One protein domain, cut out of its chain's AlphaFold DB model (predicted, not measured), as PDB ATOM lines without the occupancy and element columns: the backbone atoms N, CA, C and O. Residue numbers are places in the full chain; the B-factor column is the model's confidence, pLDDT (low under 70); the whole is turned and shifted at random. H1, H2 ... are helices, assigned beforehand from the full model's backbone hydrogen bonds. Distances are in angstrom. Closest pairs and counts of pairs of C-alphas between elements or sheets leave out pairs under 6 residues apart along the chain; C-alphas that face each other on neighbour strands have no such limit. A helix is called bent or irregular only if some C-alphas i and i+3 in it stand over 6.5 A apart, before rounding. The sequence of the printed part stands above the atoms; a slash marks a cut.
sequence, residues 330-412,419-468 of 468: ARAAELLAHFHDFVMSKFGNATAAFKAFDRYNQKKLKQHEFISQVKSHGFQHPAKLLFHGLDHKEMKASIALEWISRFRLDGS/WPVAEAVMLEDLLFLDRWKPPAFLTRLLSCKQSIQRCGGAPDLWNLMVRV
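Overview. This is residues 330 to 412 and 419 to 468 of the 468 residues of the protein "Hypothetical protein" of Symbiodinium natans (UniProt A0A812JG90). A small core of four crossed helices, H1 to H4, has a wing at each end: H5 and the residues after it on one side, H6 and H7 on the other. H1 is the longest helix; H2 makes a corner at its end, H3 crosses H2, and H4 crosses H3 and folds back towards H1. A long stretch with no named element, residues 419 to 439, leads to H6. The printed part has 133 residues with seven named helices, H1 to H7 in order along the chain, and no named strand; the class is all helix, with 76 residues in named elements. The whole is loose, with a radius of gyration of the C-alphas of 18.6 A and spans of 56 by 45 by 25 A.

Arrangement. H1, residues 330 to 347, and H2, residues 350 to 357, touch only at the corner by their tight link, about perpendicular at 79 degrees; their closest C-alphas, of Phe 347 and Ala 353, are 5.3 A apart. H2 touches H3, residues 367 to 376, about perpendicular at 85 degrees, with the C-alphas of Phe 357 and Gln 373 closest at 5.4 A. H3 touches H4, residues 383 to 390, at a steep tilt of 55 degrees, opposite ways; the closest C-alphas, of Ile 371 and Ala 383, are 5.5 A apart. H4 is close to H1 but not clearly touching, with the C-alphas of Leu 335 and Leu 386 closest at 7.2 A. H5, residues 397 to 406, touches no helix. Residues 365 to 366 form a short antiparallel pairing with residues 424 to 425. H6, residues 440 to 454, touches H1 with residues 442 to 443 alone, about perpendicular at 78 degrees; the closest C-alphas, of Glu 334 and Leu 442, are 5.0 A apart. H7, residues 459 to 465, touches no helix. Every O i to N i+4 pair is within hydrogen-bond range in H1, H2, H3, H4 and H5, against 6 of 11 in H6 and 1 of 3 in H7, where 1 of 4 O i to N i+3 pairs is within range.

Along the chain. H1 begins at C-alpha 330, (85.869, 167.573, 189.822), and is 25.3 A long. H3 is 14.1 A long and H5 14.0 A. H6 is 23.0 A long, from C-alpha 440 at (84.149, 154.690, 187.280); it is irregular, with C-alphas 443 and 446 7.1 A apart. H7 ends at C-alpha 465, (73.235, 165.633, 187.163), and is only just irregular, with C-alphas 459 and 462 6.6 A apart.

Size, cuts and confidence. The C-alphas farthest apart are those of Ser 405 and Cys 455, at 56.9 A. Residues 404 to 412, 450 to 456 and 463 to 468 stand free. Residues 413 to 418 are not printed, and C-alphas 412 and 419 are 17.0 A apart across this cut, which lies in the link from H5 to H6. Of the links that are printed whole, none is long. The mean pLDDT of the printed part is 74.9, and residues 392 to 412, 419 to 423 and 444 to 468 are under 70.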
ATOM      1  N   ALA A 330      86.311 168.625 190.733       92.00
ATOM      2  CA  ALA A 330      85.869 167.573 189.822       92.00
ATOM      3  C   ALA A 330      86.642 167.533 188.490       92.00
ATOM      4  O   ALA A 330      86.899 166.449 187.971       92.00
ATOM      5  N   ARG A 331      87.070 168.683 187.940       91.31
ATOM      6  CA  ARG A 331      87.821 168.709 186.668       91.31
ATOM      7  C   ARG A 331      89.246 168.197 186.840       91.31
ATOM      8  O   ARG A 331      89.774 167.537 185.948       91.31
ATOM      9  N   ALA A 332      89.874 168.508 187.972       91.06
ATOM     10  CA  ALA A 332      91.188 167.970 188.305       91.06
ATOM     11  C   ALA A 332      91.115 166.456 188.551       91.06
ATOM     12  O   ALA A 332      91.973 165.725 188.058       91.06
ATOM     13  N   ALA A 333      90.070 165.995 189.246       93.62
ATOM     14  CA  ALA A 333      89.811 164.577 189.484       93.62
ATOM     15  C   ALA A 333      89.594 163.793 188.176       93.62
ATOM     16  O   ALA A 333      90.208 162.748 187.976       93.62
ATOM     17  N   GLU A 334      88.790 164.328 187.250       93.62
ATOM     18  CA  GLU A 334      88.559 163.751 185.915       93.62
ATOM     19  C   GLU A 334      89.862 163.662 185.101       93.62
ATOM     20  O   GLU A 334      90.196 162.607 184.560       93.62
ATOM     21  N   LEU A 335      90.651 164.743 185.057       94.06
ATOM     22  CA  LEU A 335      91.939 164.758 184.356       94.06
ATOM     23  C   LEU A 335      92.909 163.705 184.910       94.06
ATOM     24  O   LEU A 335      93.579 163.016 184.137       94.06
ATOM     25  N   LEU A 336      92.978 163.582 186.237       94.69
ATOM     26  CA  LEU A 336      93.779 162.561 186.902       94.69
ATOM     27  C   LEU A 336      93.307 161.148 186.557       94.69
ATOM     28  O   LEU A 336      94.140 160.285 186.292       94.69
ATOM     29  N   ALA A 337      91.996 160.908 186.542       95.44
ATOM     30  CA  ALA A 337      91.434 159.592 186.258       95.44
ATOM     31  C   ALA A 337      91.739 159.145 184.818       95.44
ATOM     32  O   ALA A 337      92.157 158.013 184.588       95.44
ATOM     33  N   HIS A 338      91.644 160.057 183.847       95.38
ATOM     34  CA  HIS A 338      92.064 159.774 182.472       95.38
ATOM     35  C   HIS A 338      93.563 159.503 182.345       95.38
ATOM     36  O   HIS A 338      93.980 158.659 181.551       95.38
ATOM     37  N   PHE A 339      94.389 160.219 183.110       96.44
ATOM     38  CA  PHE A 339      95.824 159.962 183.130       96.44
ATOM     39  C   PHE A 339      96.155 158.609 183.758       96.44
ATOM     40  O   PHE A 339      96.991 157.883 183.224       96.44
ATOM     41  N   HIS A 340      95.460 158.242 184.834       96.31
ATOM     42  CA  HIS A 340      95.542 156.918 185.433       96.31
ATOM     43  C   HIS A 340      95.211 155.824 184.406       96.31
ATOM     44  O   HIS A 340      96.041 154.950 184.171       96.31
ATOM     45  N   ASP A 341      94.056 155.897 183.737       95.69
ATOM     46  CA  ASP A 341      93.646 154.887 182.748       95.69
ATOM     47  C   ASP A 341      94.650 154.766 181.599       95.69
ATOM     48  O   ASP A 341      94.982 153.662 181.163       95.69
ATOM     49  N   PHE A 342      95.185 155.896 181.137       96.62
ATOM     50  CA  PHE A 342      96.248 155.929 180.140       96.62
ATOM     51  C   PHE A 342      97.519 155.214 180.624       96.62
ATOM     52  O   PHE A 342      98.066 154.381 179.900       96.62
ATOM     53  N   VAL A 343      97.977 155.510 181.843       97.44
ATOM     54  CA  VAL A 343      99.178 154.899 182.429       97.44
ATOM     55  C   VAL A 343      98.994 153.393 182.610       97.44
ATOM     56  O   VAL A 343      99.838 152.615 182.159       97.44
ATOM     57  N   MET A 344      97.870 152.975 183.195       96.31
ATOM     58  CA  MET A 344      97.597 151.566 183.476       96.31
ATOM     59  C   MET A 344      97.391 150.749 182.205       96.31
ATOM     60  O   MET A 344      97.975 149.678 182.072       96.31
ATOM     61  N   SER A 345      96.618 151.255 181.242       95.19
ATOM     62  CA  SER A 345      96.358 150.526 179.994       95.19
ATOM     63  C   SER A 345      97.598 150.395 179.110       95.19
ATOM     64  O   SER A 345      97.782 149.363 178.468       95.19
ATOM     65  N   LYS A 346      98.454 151.424 179.066       96.69
ATOM     66  CA  LYS A 346      99.582 151.471 178.128       96.69
ATOM     67  C   LYS A 346     100.891 150.937 178.699       96.69
ATOM     68  O   LYS A 346     101.683 150.370 177.949       96.69
ATOM     69  N   PHE A 347     101.137 151.142 179.989       97.31
ATOM     70  CA  PHE A 347     102.420 150.816 180.620       97.31
ATOM     71  C   PHE A 347     102.283 149.827 181.783       97.31
ATOM     72  O   PHE A 347     103.288 149.294 182.246       97.31
ATOM     73  N   GLY A 348     101.062 149.575 182.262       96.88
ATOM     74  CA  GLY A 348     100.767 148.646 183.354       96.88
ATOM     75  C   GLY A 348     100.982 149.214 184.759       96.88
ATOM     76  O   GLY A 348     100.297 148.782 185.677       96.88
ATOM     77  N   ASN A 349     101.909 150.161 184.943       97.25
ATOM     78  CA  ASN A 349     102.145 150.860 186.214       97.25
ATOM     79  C   ASN A 349     102.907 152.185 186.016       97.25
ATOM     80  O   ASN A 349     103.498 152.441 184.957       97.25
ATOM     81  N   ALA A 350     102.938 153.009 187.064       95.94
ATOM     82  CA  ALA A 350     103.595 154.313 187.091       95.94
ATOM     83  C   ALA A 350     105.107 154.238 186.836       95.94
ATOM     84  O   ALA A 350     105.661 155.090 186.140       95.94
ATOM     85  N   THR A 351     105.784 153.204 187.348       96.50
ATOM     86  CA  THR A 351     107.238 153.035 187.178       96.50
ATOM     87  C   THR A 351     107.617 152.780 185.720       96.50
ATOM     88  O   THR A 351     108.581 153.360 185.213       96.50
ATOM     89  N   ALA A 352     106.861 151.931 185.025       97.19
ATOM     90  CA  ALA A 352     107.045 151.659 183.606       97.19
ATOM     91  C   ALA A 352     106.734 152.898 182.752       97.19
ATOM     92  O   ALA A 352     107.502 153.218 181.843       97.19
ATOM     93  N   ALA A 353     105.668 153.635 183.085       97.38
ATOM     94  CA  ALA A 353     105.331 154.886 182.408       97.38
ATOM     95  C   ALA A 353     106.433 155.943 182.571       97.38
ATOM     96  O   ALA A 353     106.877 156.521 181.580       97.38
ATOM     97  N   PHE A 354     106.944 156.149 183.790       95.75
ATOM     98  CA  PHE A 354     108.023 157.108 184.034       95.75
ATOM     99  C   PHE A 354     109.291 156.753 183.250       95.75
ATOM    100  O   PHE A 354     109.862 157.623 182.603       95.75
ATOM    101  N   LYS A 355     109.699 155.474 183.239       95.62
ATOM    102  CA  LYS A 355     110.848 154.999 182.443       95.62
ATOM    103  C   LYS A 355     110.664 155.235 180.943       95.62
ATOM    104  O   LYS A 355     111.637 155.531 180.256       95.62
ATOM    105  N   ALA A 356     109.440 155.100 180.431       95.38
ATOM    106  CA  ALA A 356     109.142 155.380 179.030       95.38
ATOM    107  C   ALA A 356     109.232 156.881 178.710       95.38
ATOM    108  O   ALA A 356     109.720 157.252 177.643       95.38
ATOM    109  N   PHE A 357     108.797 157.744 179.633       95.00
ATOM    110  CA  PHE A 357     108.874 159.194 179.463       95.00
ATOM    111  C   PHE A 357     110.303 159.730 179.657       95.00
ATOM    112  O   PHE A 357     110.728 160.628 178.931       95.00
ATOM    113  N   ASP A 358     111.078 159.178 180.594       93.88
ATOM    114  CA  ASP A 358     112.446 159.611 180.913       93.88
ATOM    115  C   ASP A 358     113.482 158.959 179.990       93.88
ATOM    116  O   ASP A 358     114.359 158.193 180.395       93.88
ATOM    117  N   ARG A 359     113.374 159.280 178.699       88.38
ATOM    118  CA  ARG A 359     114.164 158.670 177.620       88.38
ATOM    119  C   ARG A 359     115.679 158.813 177.798       88.38
ATOM    120  O   ARG A 359     116.438 158.012 177.259       88.38
ATOM    121  N   TYR A 360     116.104 159.844 178.524       88.44
ATOM    122  CA  TYR A 360     117.506 160.171 178.780       88.44
ATOM    123  C   TYR A 360     117.961 159.782 180.195       88.44
ATOM    124  O   TYR A 360     119.089 160.098 180.568       88.44
ATOM    125  N   ASN A 361     117.107 159.104 180.974       89.12
ATOM    126  CA  ASN A 361     117.383 158.668 182.345       89.12
ATOM    127  C   ASN A 361     117.887 159.811 183.252       89.12
ATOM    128  O   ASN A 361     118.810 159.640 184.055       89.12
ATOM    129  N   GLN A 362     117.302 161.002 183.101       88.12
ATOM    130  CA  GLN A 362     117.623 162.181 183.912       88.12
ATOM    131  C   GLN A 362     117.049 162.076 185.331       88.12
ATOM    132  O   GLN A 362     117.391 162.889 186.195       88.12
ATOM    133  N   LYS A 363     116.178 161.087 185.567       88.25
ATOM    134  CA  LYS A 363     115.397 160.847 186.787       88.25
ATOM    135  C   LYS A 363     114.423 161.973 187.126       88.25
ATOM    136  O   LYS A 363     113.888 161.997 188.227       88.25
ATOM    137  N   LYS A 364     114.198 162.898 186.194       88.69
ATOM    138  CA  LYS A 364     113.316 164.060 186.321       88.69
ATOM    139  C   LYS A 364     112.796 164.438 184.938       88.69
ATOM    140  O   LYS A 364     113.563 164.430 183.982       88.69
ATOM    141  N   LEU A 365     111.518 164.784 184.841       90.12
ATOM    142  CA  LEU A 365     110.876 165.172 183.587       90.12
ATOM    143  C   LEU A 365     110.537 166.652 183.624       90.12
ATOM    144  O   LEU A 365     109.607 167.045 184.328       90.12
ATOM    145  N   LYS A 366     111.245 167.480 182.852       89.88
ATOM    146  CA  LYS A 366     110.879 168.896 182.713       89.88
ATOM    147  C   LYS A 366     109.550 169.033 181.980       89.88
ATOM    148  O   LYS A 366     109.147 168.154 181.220       89.88
ATOM    149  N   GLN A 367     108.904 170.189 182.116       89.19
ATOM    150  CA  GLN A 367     107.589 170.443 181.517       89.19
ATOM    151  C   GLN A 367     107.489 170.060 180.033       89.19
ATOM    152  O   GLN A 367     106.544 169.383 179.629       89.19
ATOM    153  N   HIS A 368     108.438 170.509 179.210       90.31
ATOM    154  CA  HIS A 368     108.407 170.237 177.774       90.31
ATOM    155  C   HIS A 368     108.626 168.747 177.462       90.31
ATOM    156  O   HIS A 368     107.944 168.219 176.587       90.31
ATOM    157  N   GLU A 369     109.503 168.066 178.210       92.50
ATOM    158  CA  GLU A 369     109.760 166.625 178.086       92.50
ATOM    159  C   GLU A 369     108.505 165.841 178.463       92.50
ATOM    160  O   GLU A 369     107.999 165.079 177.645       92.50
ATOM    161  N   PHE A 370     107.931 166.102 179.642       93.31
ATOM    162  CA  PHE A 370     106.703 165.450 180.094       93.31
ATOM    163  C   PHE A 370     105.575 165.622 179.075       93.31
ATOM    164  O   PHE A 370     105.002 164.636 178.622       93.31
ATOM    165  N   ILE A 371     105.283 166.864 178.663       93.75
ATOM    166  CA  ILE A 371     104.203 167.159 177.709       93.75
ATOM    167  C   ILE A 371     104.453 166.477 176.363       93.75
ATOM    168  O   ILE A 371     103.515 165.923 175.789       93.75
ATOM    169  N   SER A 372     105.685 166.530 175.850       94.56
ATOM    170  CA  SER A 372     106.037 165.891 174.582       94.56
ATOM    171  C   SER A 372     105.844 164.380 174.658       94.56
ATOM    172  O   SER A 372     105.249 163.807 173.749       94.56
ATOM    173  N   GLN A 373     106.299 163.747 175.741       95.44
ATOM    174  CA  GLN A 373     106.280 162.292 175.895       95.44
ATOM    175  C   GLN A 373     104.870 161.755 176.135       95.44
ATOM    176  O   GLN A 373     104.435 160.837 175.440       95.44
ATOM    177  N   VAL A 374     104.083 162.350 177.038       95.12
ATOM    178  CA  VAL A 374     102.702 161.874 177.241       95.12
ATOM    179  C   VAL A 374     101.879 162.010 175.954       95.12
ATOM    180  O   VAL A 374     101.113 161.106 175.619       95.12
ATOM    181  N   LYS A 375     102.095 163.079 175.171       95.19
ATOM    182  CA  LYS A 375     101.433 163.276 173.872       95.19
ATOM    183  C   LYS A 375     101.916 162.303 172.798       95.19
ATOM    184  O   LYS A 375     101.073 161.742 172.103       95.19
ATOM    185  N   SER A 376     103.223 162.071 172.652       96.06
ATOM    186  CA  SER A 376     103.754 161.108 171.669       96.06
ATOM    187  C   SER A 376     103.304 159.680 171.971       96.06
ATOM    188  O   SER A 376     103.103 158.882 171.060       96.06
ATOM    189  N   HIS A 377     103.069 159.370 173.246       95.50
ATOM    190  CA  HIS A 377     102.462 158.119 173.673       95.50
ATOM    191  C   HIS A 377     100.924 158.120 173.590       95.50
ATOM    192  O   HIS A 377     100.319 157.098 173.898       95.50
ATOM    193  N   GLY A 378     100.272 159.175 173.102       94.75
ATOM    194  CA  GLY A 378      98.841 159.172 172.778       94.75
ATOM    195  C   GLY A 378      97.907 159.655 173.891       94.75
ATOM    196  O   GLY A 378      96.707 159.412 173.805       94.75
ATOM    197  N   PHE A 379      98.410 160.347 174.917       95.94
ATOM    198  CA  PHE A 379      97.555 161.015 175.899       95.94
ATOM    199  C   PHE A 379      96.870 162.241 175.276       95.94
ATOM    200  O   PHE A 379      97.536 163.176 174.826       95.94
ATOM    201  N   GLN A 380      95.534 162.247 175.257       92.69
ATOM    202  CA  GLN A 380      94.731 163.244 174.528       92.69
ATOM    203  C   GLN A 380      94.207 164.402 175.400       92.69
ATOM    204  O   GLN A 380      93.584 165.330 174.887       92.69
ATOM    205  N   HIS A 381      94.458 164.381 176.711       92.62
ATOM    206  CA  HIS A 381      93.943 165.383 177.651       92.62
ATOM    207  C   HIS A 381      94.960 166.517 177.922       92.62
ATOM    208  O   HIS A 381      96.120 166.420 177.508       92.62
ATOM    209  N   PRO A 382      94.567 167.615 178.609       92.06
ATOM    210  CA  PRO A 382      95.433 168.770 178.890       92.06
ATOM    211  C   PRO A 382      96.708 168.475 179.714       92.06
ATOM    212  O   PRO A 382      96.801 168.794 180.899       92.06
ATOM    213  N   ALA A 383      97.755 167.961 179.060       91.88
ATOM    214  CA  ALA A 383      99.034 167.576 179.669       91.88
ATOM    215  C   ALA A 383      99.742 168.705 180.445       91.88
ATOM    216  O   ALA A 383     100.450 168.441 181.412       91.88
ATOM    217  N   LYS A 384      99.534 169.971 180.056       88.94
ATOM    218  CA  LYS A 384     100.105 171.131 180.759       88.94
ATOM    219  C   LYS A 384      99.517 171.304 182.165       88.94
ATOM    220  O   LYS A 384     100.267 171.556 183.100       88.94
ATOM    221  N   LEU A 385      98.194 171.160 182.302       87.06
ATOM    222  CA  LEU A 385      97.507 171.258 183.596       87.06
ATOM    223  C   LEU A 385      97.870 170.080 184.499       87.06
ATOM    224  O   LEU A 385      98.071 170.264 185.695       87.06
ATOM    225  N   LEU A 386      98.007 168.894 183.900       91.25
ATOM    226  CA  LEU A 386      98.460 167.694 184.587       91.25
ATOM    227  C   LEU A 386      99.876 167.880 185.150       91.25
ATOM    228  O   LEU A 386     100.077 167.697 186.344       91.25
ATOM    229  N   PHE A 387     100.825 168.330 184.319       90.81
ATOM    230  CA  PHE A 387     102.192 168.624 184.751       90.81
ATOM    231  C   PHE A 387     102.212 169.605 185.930       90.81
ATOM    232  O   PHE A 387     102.803 169.324 186.966       90.81
ATOM    233  N   HIS A 388     101.492 170.727 185.816       84.38
ATOM    234  CA  HIS A 388     101.412 171.734 186.882       84.38
ATOM    235  C   HIS A 388     100.805 171.217 188.190       84.38
ATOM    236  O   HIS A 388     101.055 171.803 189.240       84.38
ATOM    237  N   GLY A 389      99.977 170.174 188.136       86.00
ATOM    238  CA  GLY A 389      99.424 169.525 189.319       86.00
ATOM    239  C   GLY A 389     100.364 168.511 189.964       86.00
ATOM    240  O   GLY A 389     100.406 168.429 191.188       86.00
ATOM    241  N   LEU A 390     101.109 167.765 189.145       87.25
ATOM    242  CA  LEU A 390     102.010 166.695 189.585       87.25
ATOM    243  C   LEU A 390     103.375 167.209 190.053       87.25
ATOM    244  O   LEU A 390     104.026 166.547 190.849       87.25
ATOM    245  N   ASP A 391     103.795 168.392 189.614       77.06
ATOM    246  CA  ASP A 391     105.074 169.003 189.983       77.06
ATOM    247  C   ASP A 391     105.022 169.653 191.387       77.06
ATOM    248  O   ASP A 391     104.854 170.875 191.569       77.06
ATOM    249  N   HIS A 392     105.035 168.799 192.416       66.94
ATOM    250  CA  HIS A 392     104.741 169.185 193.799       66.94
ATOM    251  C   HIS A 392     105.931 169.100 194.773       66.94
ATOM    252  O   HIS A 392     105.819 169.659 195.871       66.94
ATOM    253  N   LYS A 393     107.076 168.514 194.381       61.84
ATOM    254  CA  LYS A 393     108.291 168.399 195.220       61.84
ATOM    255  C   LYS A 393     109.296 169.552 195.041       61.84
ATOM    256  O   LYS A 393     109.127 170.414 194.194       61.84
ATOM    257  N   GLU A 394     110.254 169.647 195.967       53.78
ATOM    258  CA  GLU A 394     110.980 170.861 196.389       53.78
ATOM    259  C   GLU A 394     111.634 171.762 195.322       53.78
ATOM    260  O   GLU A 394     112.322 171.328 194.401       53.78
ATOM    261  N   MET A 395     111.546 173.067 195.609       50.09
ATOM    262  CA  MET A 395     112.550 174.079 195.272       50.09
ATOM    263  C   MET A 395     113.612 174.079 196.388       50.09
ATOM    264  O   MET A 395     113.253 173.881 197.548       50.09
ATOM    265  N   LYS A 396     114.895 174.347 196.094       49.47
ATOM    266  CA  LYS A 396     115.934 174.467 197.139       49.47
ATOM    267  C   LYS A 396     115.496 175.466 198.222       49.47
ATOM    268  O   LYS A 396     115.116 176.590 197.891       49.47
ATOM    269  N   ALA A 397     115.620 175.085 199.497       47.38
ATOM    270  CA  ALA A 397     115.231 175.901 200.656       47.38
ATOM    271  C   ALA A 397     115.804 177.333 200.626       47.38
ATOM    272  O   ALA A 397     115.141 178.272 201.057       47.38
ATOM    273  N   SER A 398     116.991 177.522 200.044       45.22
ATOM    274  CA  SER A 398     117.613 178.836 199.850       45.22
ATOM    275  C   SER A 398     116.775 179.782 198.982       45.22
ATOM    276  O   SER A 398     116.659 180.955 199.309       45.22
ATOM    277  N   ILE A 399     116.138 179.277 197.921       54.09
ATOM    278  CA  ILE A 399     115.328 180.088 196.999       54.09
ATOM    279  C   ILE A 399     113.944 180.359 197.600       54.09
ATOM    280  O   ILE A 399     113.391 181.444 197.436       54.09
ATOM    281  N   ALA A 400     113.402 179.398 198.355       50.88
ATOM    282  CA  ALA A 400     112.164 179.587 199.106       50.88
ATOM    283  C   ALA A 400     112.322 180.669 200.189       50.88
ATOM    284  O   ALA A 400     111.479 181.556 200.292       50.88
ATOM    285  N   LEU A 401     113.418 180.635 200.957       49.19
ATOM    286  CA  LEU A 401     113.720 181.637 201.981       49.19
ATOM    287  C   LEU A 401     114.037 183.010 201.378       49.19
ATOM    288  O   LEU A 401     113.591 184.018 201.920       49.19
ATOM    289  N   GLU A 402     114.736 183.064 200.243       53.44
ATOM    290  CA  GLU A 402     114.988 184.317 199.525       53.44
ATOM    291  C   GLU A 402     113.680 184.933 199.000       53.44
ATOM    292  O   GLU A 402     113.445 186.126 199.182       53.44
ATOM    293  N   TRP A 403     112.777 184.126 198.433       57.78
ATOM    294  CA  TRP A 403     111.464 184.589 197.979       57.78
ATOM    295  C   TRP A 403     110.591 185.073 199.151       57.78
ATOM    296  O   TRP A 403     110.027 186.164 199.084       57.78
ATOM    297  N   ILE A 404     110.542 184.320 200.260       54.19
ATOM    298  CA  ILE A 404     109.819 184.700 201.492       54.19
ATOM    299  C   ILE A 404     110.390 185.992 202.104       54.19
ATOM    300  O   ILE A 404     109.634 186.840 202.573       54.19
ATOM    301  N   SER A 405     111.715 186.165 202.092       56.28
ATOM    302  CA  SER A 405     112.388 187.359 202.622       56.28
ATOM    303  C   SER A 405     112.136 188.598 201.753       56.28
ATOM    304  O   SER A 405     111.923 189.697 202.270       56.28
ATOM    305  N   ARG A 406     112.107 188.417 200.427       48.22
ATOM    306  CA  ARG A 406     111.963 189.488 199.431       48.22
ATOM    307  C   ARG A 406     110.519 189.962 199.253       48.22
ATOM    308  O   ARG A 406     110.301 191.126 198.931       48.22
ATOM    309  N   PHE A 407     109.541 189.096 199.517       56.97
ATOM    310  CA  PHE A 407     108.113 189.409 199.475       56.97
ATOM    311  C   PHE A 407     107.502 189.212 200.866       56.97
ATOM    312  O   PHE A 407     106.814 188.230 201.136       56.97
ATOM    313  N   ARG A 408     107.792 190.159 201.771       45.81
ATOM    314  CA  ARG A 408     107.192 190.234 203.110       45.81
ATOM    315  C   ARG A 408     105.669 190.139 202.969       45.81
ATOM    316  O   ARG A 408     105.074 191.009 202.343       45.81
ATOM    317  N   LEU A 409     105.062 189.090 203.533       45.75
ATOM    318  CA  LEU A 409     103.609 188.960 203.639       45.75
ATOM    319  C   LEU A 409     103.103 190.147 204.460       45.75
ATOM    320  O   LEU A 409     103.225 190.162 205.685       45.75
ATOM    321  N   ASP A 410     102.589 191.174 203.800       40.94
ATOM    322  CA  ASP A 410     101.760 192.143 204.480       40.94
ATOM    323  C   ASP A 410     100.485 191.411 204.920       40.94
ATOM    324  O   ASP A 410      99.966 190.535 204.223       40.94
ATOM    325  N   GLY A 411      99.986 191.723 206.116       45.16
ATOM    326  CA  GLY A 411      98.824 191.057 206.722       45.16
ATOM    327  C   GLY A 411      97.509 191.179 205.932       45.16
ATOM    328  O   GLY A 411      96.457 190.851 206.467       45.16
ATOM    329  N   SER A 412      97.557 191.656 204.684       48.56
ATOM    330  CA  SER A 412      96.462 191.715 203.718       48.56
ATOM    331  C   SER A 412      96.384 190.475 202.806       48.56
ATOM    332  O   SER A 412      95.375 190.278 202.128       48.56
ATOM    333  N   TRP A 419     103.768 182.022 192.627       45.66
ATOM    334  CA  TRP A 419     104.702 181.113 193.288       45.66
ATOM    335  C   TRP A 419     105.618 180.431 192.255       45.66
ATOM    336  O   TRP A 419     105.095 179.905 191.267       45.66
ATOM    337  N   PRO A 420     106.946 180.354 192.471       46.50
ATOM    338  CA  PRO A 420     107.825 179.599 191.588       46.50
ATOM    339  C   PRO A 420     107.381 178.133 191.534       46.50
ATOM    340  O   PRO A 420     107.231 177.447 192.554       46.50
ATOM    341  N   VAL A 421     107.073 177.657 190.333       51.28
ATOM    342  CA  VAL A 421     106.720 176.256 190.102       51.28
ATOM    343  C   VAL A 421     107.978 175.423 190.351       51.28
ATOM    344  O   VAL A 421     109.083 175.878 190.068       51.28
ATOM    345  N   ALA A 422     107.822 174.227 190.914       55.69
ATOM    346  CA  ALA A 422     108.886 173.246 190.767       55.69
ATOM    347  C   ALA A 422     109.020 172.943 189.254       55.69
ATOM    348  O   ALA A 422     108.138 173.326 188.480       55.69
ATOM    349  N   GLU A 423     110.187 172.472 188.809       68.56
ATOM    350  CA  GLU A 423     110.533 172.455 187.375       68.56
ATOM    351  C   GLU A 423     110.466 171.062 186.735       68.56
ATOM    352  O   GLU A 423     110.739 170.935 185.532       68.56
ATOM    353  N   ALA A 424     110.159 170.015 187.508       82.81
ATOM    354  CA  ALA A 424     110.144 168.654 186.995       82.81
ATOM    355  C   ALA A 424     109.263 167.683 187.794       82.81
ATOM    356  O   ALA A 424     109.279 167.667 189.019       82.81
ATOM    357  N   VAL A 425     108.603 166.781 187.067       88.81
ATOM    358  CA  VAL A 425     107.910 165.611 187.625       88.81
ATOM    359  C   VAL A 425     108.920 164.488 187.867       88.81
ATOM    360  O   VAL A 425     109.717 164.162 186.981       88.81
ATOM    361  N   MET A 426     108.865 163.881 189.048       89.56
ATOM    362  CA  MET A 426     109.690 162.746 189.474       89.56
ATOM    363  C   MET A 426     108.870 161.449 189.487       89.56
ATOM    364  O   MET A 426     107.641 161.473 189.394       89.56
ATOM    365  N   LEU A 427     109.533 160.295 189.621       89.69
ATOM    366  CA  LEU A 427     108.840 159.004 189.697       89.69
ATOM    367  C   LEU A 427     107.874 158.965 190.886       89.69
ATOM    368  O   LEU A 427     106.743 158.499 190.754       89.69
ATOM    369  N   GLU A 428     108.300 159.486 192.034       86.69
ATOM    370  CA  GLU A 428     107.516 159.486 193.267       86.69
ATOM    371  C   GLU A 428     106.196 160.244 193.113       86.69
ATOM    372  O   GLU A 428     105.220 159.898 193.777       86.69
ATOM    373  N   ASP A 429     106.148 161.227 192.210       88.31
ATOM    374  CA  ASP A 429     104.947 162.013 191.947       88.31
ATOM    375  C   ASP A 429     103.886 161.225 191.171       88.31
ATOM    376  O   ASP A 429     102.737 161.652 191.090       88.31
ATOM    377  N   LEU A 430     104.251 160.065 190.611       92.31
ATOM    378  CA  LEU A 430     103.358 159.181 189.865       92.31
ATOM    379  C   LEU A 430     102.959 157.924 190.650       92.31
ATOM    380  O   LEU A 430     101.974 157.285 190.296       92.31
ATOM    381  N   LEU A 431     103.669 157.569 191.728       92.00
ATOM    382  CA  LEU A 431     103.443 156.311 192.463       92.00
ATOM    383  C   LEU A 431     102.062 156.214 193.131       92.00
ATOM    384  O   LEU A 431     101.606 155.120 193.463       92.00
ATOM    385  N   PHE A 432     101.366 157.334 193.341       92.31
ATOM    386  CA  PHE A 432      99.982 157.300 193.823       92.31
ATOM    387  C   PHE A 432      99.032 156.630 192.816       92.31
ATOM    388  O   PHE A 432      98.041 156.039 193.243       92.31
ATOM    389  N   LEU A 433      99.346 156.670 191.513       94.38
ATOM    390  CA  LEU A 433      98.526 156.060 190.465       94.38
ATOM    391  C   LEU A 433      98.372 154.556 190.695       94.38
ATOM    392  O   LEU A 433      97.267 154.050 190.587       94.38
ATOM    393  N   ASP A 434      99.437 153.860 191.101       94.38
ATOM    394  CA  ASP A 434      99.413 152.406 191.328       94.38
ATOM    395  C   ASP A 434      98.520 152.001 192.519       94.38
ATOM    396  O   ASP A 434      98.078 150.855 192.619       94.38
ATOM    397  N   ARG A 435      98.243 152.936 193.438       92.44
ATOM    398  CA  ARG A 435      97.429 152.710 194.645       92.44
ATOM    399  C   ARG A 435      95.994 153.203 194.492       92.44
ATOM    400  O   ARG A 435      95.107 152.746 195.213       92.44
ATOM    401  N   TRP A 436      95.761 154.151 193.592       93.00
ATOM    402  CA  TRP A 436      94.465 154.783 193.422       93.00
ATOM    403  C   TRP A 436      93.618 154.048 192.389       93.00
ATOM    404  O   TRP A 436      94.044 153.821 191.268       93.00
ATOM    405  N   LYS A 437      92.374 153.726 192.753       90.69
ATOM    406  CA  LYS A 437      91.367 153.223 191.816       90.69
ATOM    407  C   LYS A 437      90.343 154.332 191.578       90.69
ATOM    408  O   LYS A 437      89.515 154.554 192.465       90.69
ATOM    409  N   PRO A 438      90.396 155.057 190.445       90.56
ATOM    410  CA  PRO A 438      89.462 156.144 190.200       90.56
ATOM    411  C   PRO A 438      88.023 155.609 190.127       90.56
ATOM    412  O   PRO A 438      87.781 154.578 189.489       90.56
ATOM    413  N   PRO A 439      87.046 156.294 190.748       89.19
ATOM    414  CA  PRO A 439      85.642 155.966 190.570       89.19
ATOM    415  C   PRO A 439      85.248 155.939 189.090       89.19
ATOM    416  O   PRO A 439      85.583 156.844 188.325       89.19
ATOM    417  N   ALA A 440      84.479 154.925 188.687       86.00
ATOM    418  CA  ALA A 440      84.149 154.690 187.280       86.00
ATOM    419  C   ALA A 440      83.420 155.868 186.601       86.00
ATOM    420  O   ALA A 440      83.471 156.007 185.380       86.00
ATOM    421  N   PHE A 441      82.733 156.720 187.368       86.88
ATOM    422  CA  PHE A 441      82.057 157.896 186.820       86.88
ATOM    423  C   PHE A 441      83.037 158.965 186.311       86.88
ATOM    424  O   PHE A 441      82.679 159.700 185.396       86.88
ATOM    425  N   LEU A 442      84.273 159.028 186.827       87.06
ATOM    426  CA  LEU A 442      85.266 160.019 186.395       87.06
ATOM    427  C   LEU A 442      85.790 159.758 184.978       87.06
ATOM    428  O   LEU A 442      86.194 160.696 184.308       87.06
ATOM    429  N   THR A 443      85.767 158.511 184.499       78.19
ATOM    430  CA  THR A 443      86.343 158.143 183.191       78.19
ATOM    431  C   THR A 443      85.279 157.855 182.126       78.19
ATOM    432  O   THR A 443      85.557 157.926 180.929       78.19
ATOM    433  N   ARG A 444      84.023 157.610 182.534       66.94
ATOM    434  CA  ARG A 444      82.885 157.304 181.639       66.94
ATOM    435  C   ARG A 444      82.174 158.528 181.049       66.94
ATOM    436  O   ARG A 444      81.385 158.374 180.117       66.94
ATOM    437  N   LEU A 445      82.446 159.743 181.531       54.12
ATOM    438  CA  LEU A 445      81.732 160.963 181.112       54.12
ATOM    439  C   LEU A 445      81.956 161.365 179.637       54.12
ATOM    440  O   LEU A 445      81.151 162.118 179.082       54.12
ATOM    441  N   LEU A 446      82.971 160.814 178.960       45.47
ATOM    442  CA  LEU A 446      83.205 161.056 177.530       45.47
ATOM    443  C   LEU A 446      82.289 160.263 176.589       45.47
ATOM    444  O   LEU A 446      81.962 160.789 175.523       45.47
ATOM    445  N   SER A 447      81.799 159.069 176.956       43.75
ATOM    446  CA  SER A 447      80.872 158.346 176.061       43.75
ATOM    447  C   SER A 447      79.508 159.047 175.982       43.75
ATOM    448  O   SER A 447      78.864 159.059 174.932       43.75
ATOM    449  N   CYS A 448      79.103 159.722 177.063       42.84
ATOM    450  CA  CYS A 448      77.835 160.439 177.130       42.84
ATOM    451  C   CYS A 448      77.925 161.856 176.527       42.84
ATOM    452  O   CYS A 448      77.051 162.239 175.752       42.84
ATOM    453  N   LYS A 449      79.012 162.615 176.759       44.31
ATOM    454  CA  LYS A 449      79.198 163.951 176.146       44.31
ATOM    455  C   LYS A 449      79.331 163.914 174.619       44.31
ATOM    456  O   LYS A 449      78.734 164.759 173.952       44.31
ATOM    457  N   GLN A 450      80.052 162.937 174.056       42.00
ATOM    458  CA  GLN A 450      80.147 162.777 172.594       42.00
ATOM    459  C   GLN A 450      78.813 162.340 171.966       42.00
ATOM    460  O   GLN A 450      78.528 162.697 170.823       42.00
ATOM    461  N   SER A 451      77.969 161.628 172.719       40.12
ATOM    462  CA  SER A 451      76.618 161.246 172.288       40.12
ATOM    463  C   SER A 451      75.631 162.422 172.362       40.12
ATOM    464  O   SER A 451      74.850 162.620 171.439       40.12
ATOM    465  N   ILE A 452      75.711 163.270 173.395       44.97
ATOM    466  CA  ILE A 452      74.836 164.449 173.557       44.97
ATOM    467  C   ILE A 452      75.175 165.557 172.546       44.97
ATOM    468  O   ILE A 452      74.262 166.169 171.992       44.97
ATOM    469  N   GLN A 453      76.458 165.777 172.229       41.72
ATOM    470  CA  GLN A 453      76.860 166.724 171.175       41.72
ATOM    471  C   GLN A 453      76.438 166.278 169.766       41.72
ATOM    472  O   GLN A 453      76.188 167.130 168.919       41.72
ATOM    473  N   ARG A 454      76.303 164.969 169.516       43.12
ATOM    474  CA  ARG A 454      75.747 164.440 168.257       43.12
ATOM    475  C   ARG A 454      74.218 164.550 168.173       43.12
ATOM    476  O   ARG A 454      73.690 164.530 167.069       43.12
ATOM    477  N   CYS A 455      73.528 164.715 169.303       38.25
ATOM    478  CA  CYS A 455      72.063 164.778 169.382       38.25
ATOM    479  C   CYS A 455      71.496 166.189 169.656       38.25
ATOM    480  O   CYS A 455      70.298 166.317 169.888       38.25
ATOM    481  N   GLY A 456      72.318 167.246 169.643       40.72
ATOM    482  CA  GLY A 456      71.840 168.638 169.729       40.72
ATOM    483  C   GLY A 456      71.191 169.048 171.065       40.72
ATOM    484  O   GLY A 456      70.382 169.971 171.087       40.72
ATOM    485  N   GLY A 457      71.514 168.378 172.178       41.81
ATOM    486  CA  GLY A 457      70.927 168.664 173.497       41.81
ATOM    487  C   GLY A 457      71.559 169.865 174.216       41.81
ATOM    488  O   GLY A 457      72.780 170.016 174.229       41.81
ATOM    489  N   ALA A 458      70.720 170.707 174.833       40.50
ATOM    490  CA  ALA A 458      71.097 171.972 175.470       40.50
ATOM    491  C   ALA A 458      72.096 171.834 176.654       40.50
ATOM    492  O   ALA A 458      72.072 170.825 177.366       40.50
ATOM    493  N   PRO A 459      72.935 172.860 176.932       43.38
ATOM    494  CA  PRO A 459      74.031 172.801 177.916       43.38
ATOM    495  C   PRO A 459      73.619 172.639 179.394       43.38
ATOM    496  O   PRO A 459      74.473 172.359 180.237       43.38
ATOM    497  N   ASP A 460      72.336 172.801 179.731       45.59
ATOM    498  CA  ASP A 460      71.867 172.958 181.119       45.59
ATOM    499  C   ASP A 460      71.708 171.654 181.919       45.59
ATOM    500  O   ASP A 460      71.588 171.688 183.146       45.59
ATOM    501  N   LEU A 461      71.789 170.484 181.277       41.84
ATOM    502  CA  LEU A 461      71.686 169.191 181.973       41.84
ATOM    503  C   LEU A 461      72.915 168.866 182.844       41.84
ATOM    504  O   LEU A 461      72.812 168.086 183.791       41.84
ATOM    505  N   TRP A 462      74.060 169.512 182.592       45.53
ATOM    506  CA  TRP A 462      75.284 169.319 183.381       45.53
ATOM    507  C   TRP A 462      75.134 169.795 184.835       45.53
ATOM    508  O   TRP A 462      75.615 169.139 185.756       45.53
ATOM    509  N   ASN A 463      74.408 170.894 185.065       40.94
ATOM    510  CA  ASN A 463      74.152 171.407 186.416       40.94
ATOM    511  C   ASN A 463      73.079 170.603 187.171       40.94
ATOM    512  O   ASN A 463      72.957 170.752 188.389       40.94
ATOM    513  N   LEU A 464      72.314 169.760 186.469       38.09
ATOM    514  CA  LEU A 464      71.242 168.954 187.048       38.09
ATOM    515  C   LEU A 464      71.735 167.569 187.504       38.09
ATOM    516  O   LEU A 464      71.299 167.094 188.546       38.09
ATOM    517  N   MET A 465      72.690 166.953 186.793       35.44
ATOM    518  CA  MET A 465      73.235 165.633 187.163       35.44
ATOM    519  C   MET A 465      74.232 165.659 188.334       35.44
ATOM    520  O   MET A 465      74.442 164.629 188.955       35.44
ATOM    521  N   VAL A 466      74.819 166.814 188.668       41.12
ATOM    522  CA  VAL A 466      75.740 166.983 189.821       41.12
ATOM    523  C   VAL A 466      74.983 167.399 191.104       41.12
ATOM    524  O   VAL A 466      75.585 167.718 192.127       41.12
ATOM    525  N   ARG A 467      73.643 167.449 191.058       34.72
ATOM    526  CA  ARG A 467      72.768 167.855 192.178       34.72
ATOM    527  C   ARG A 467      71.972 166.706 192.820       34.72
ATOM    528  O   ARG A 467      71.116 166.991 193.656       34.72
ATOM    529  N   VAL A 468      72.261 165.455 192.470       30.66
ATOM    530  CA  VAL A 468      71.826 164.248 193.198       30.66
ATOM    531  C   VAL A 468      73.071 163.601 193.768       30.66
ATOM    532  O   VAL A 468      73.014 163.214 194.952       30.66
TER     533      VAL A 468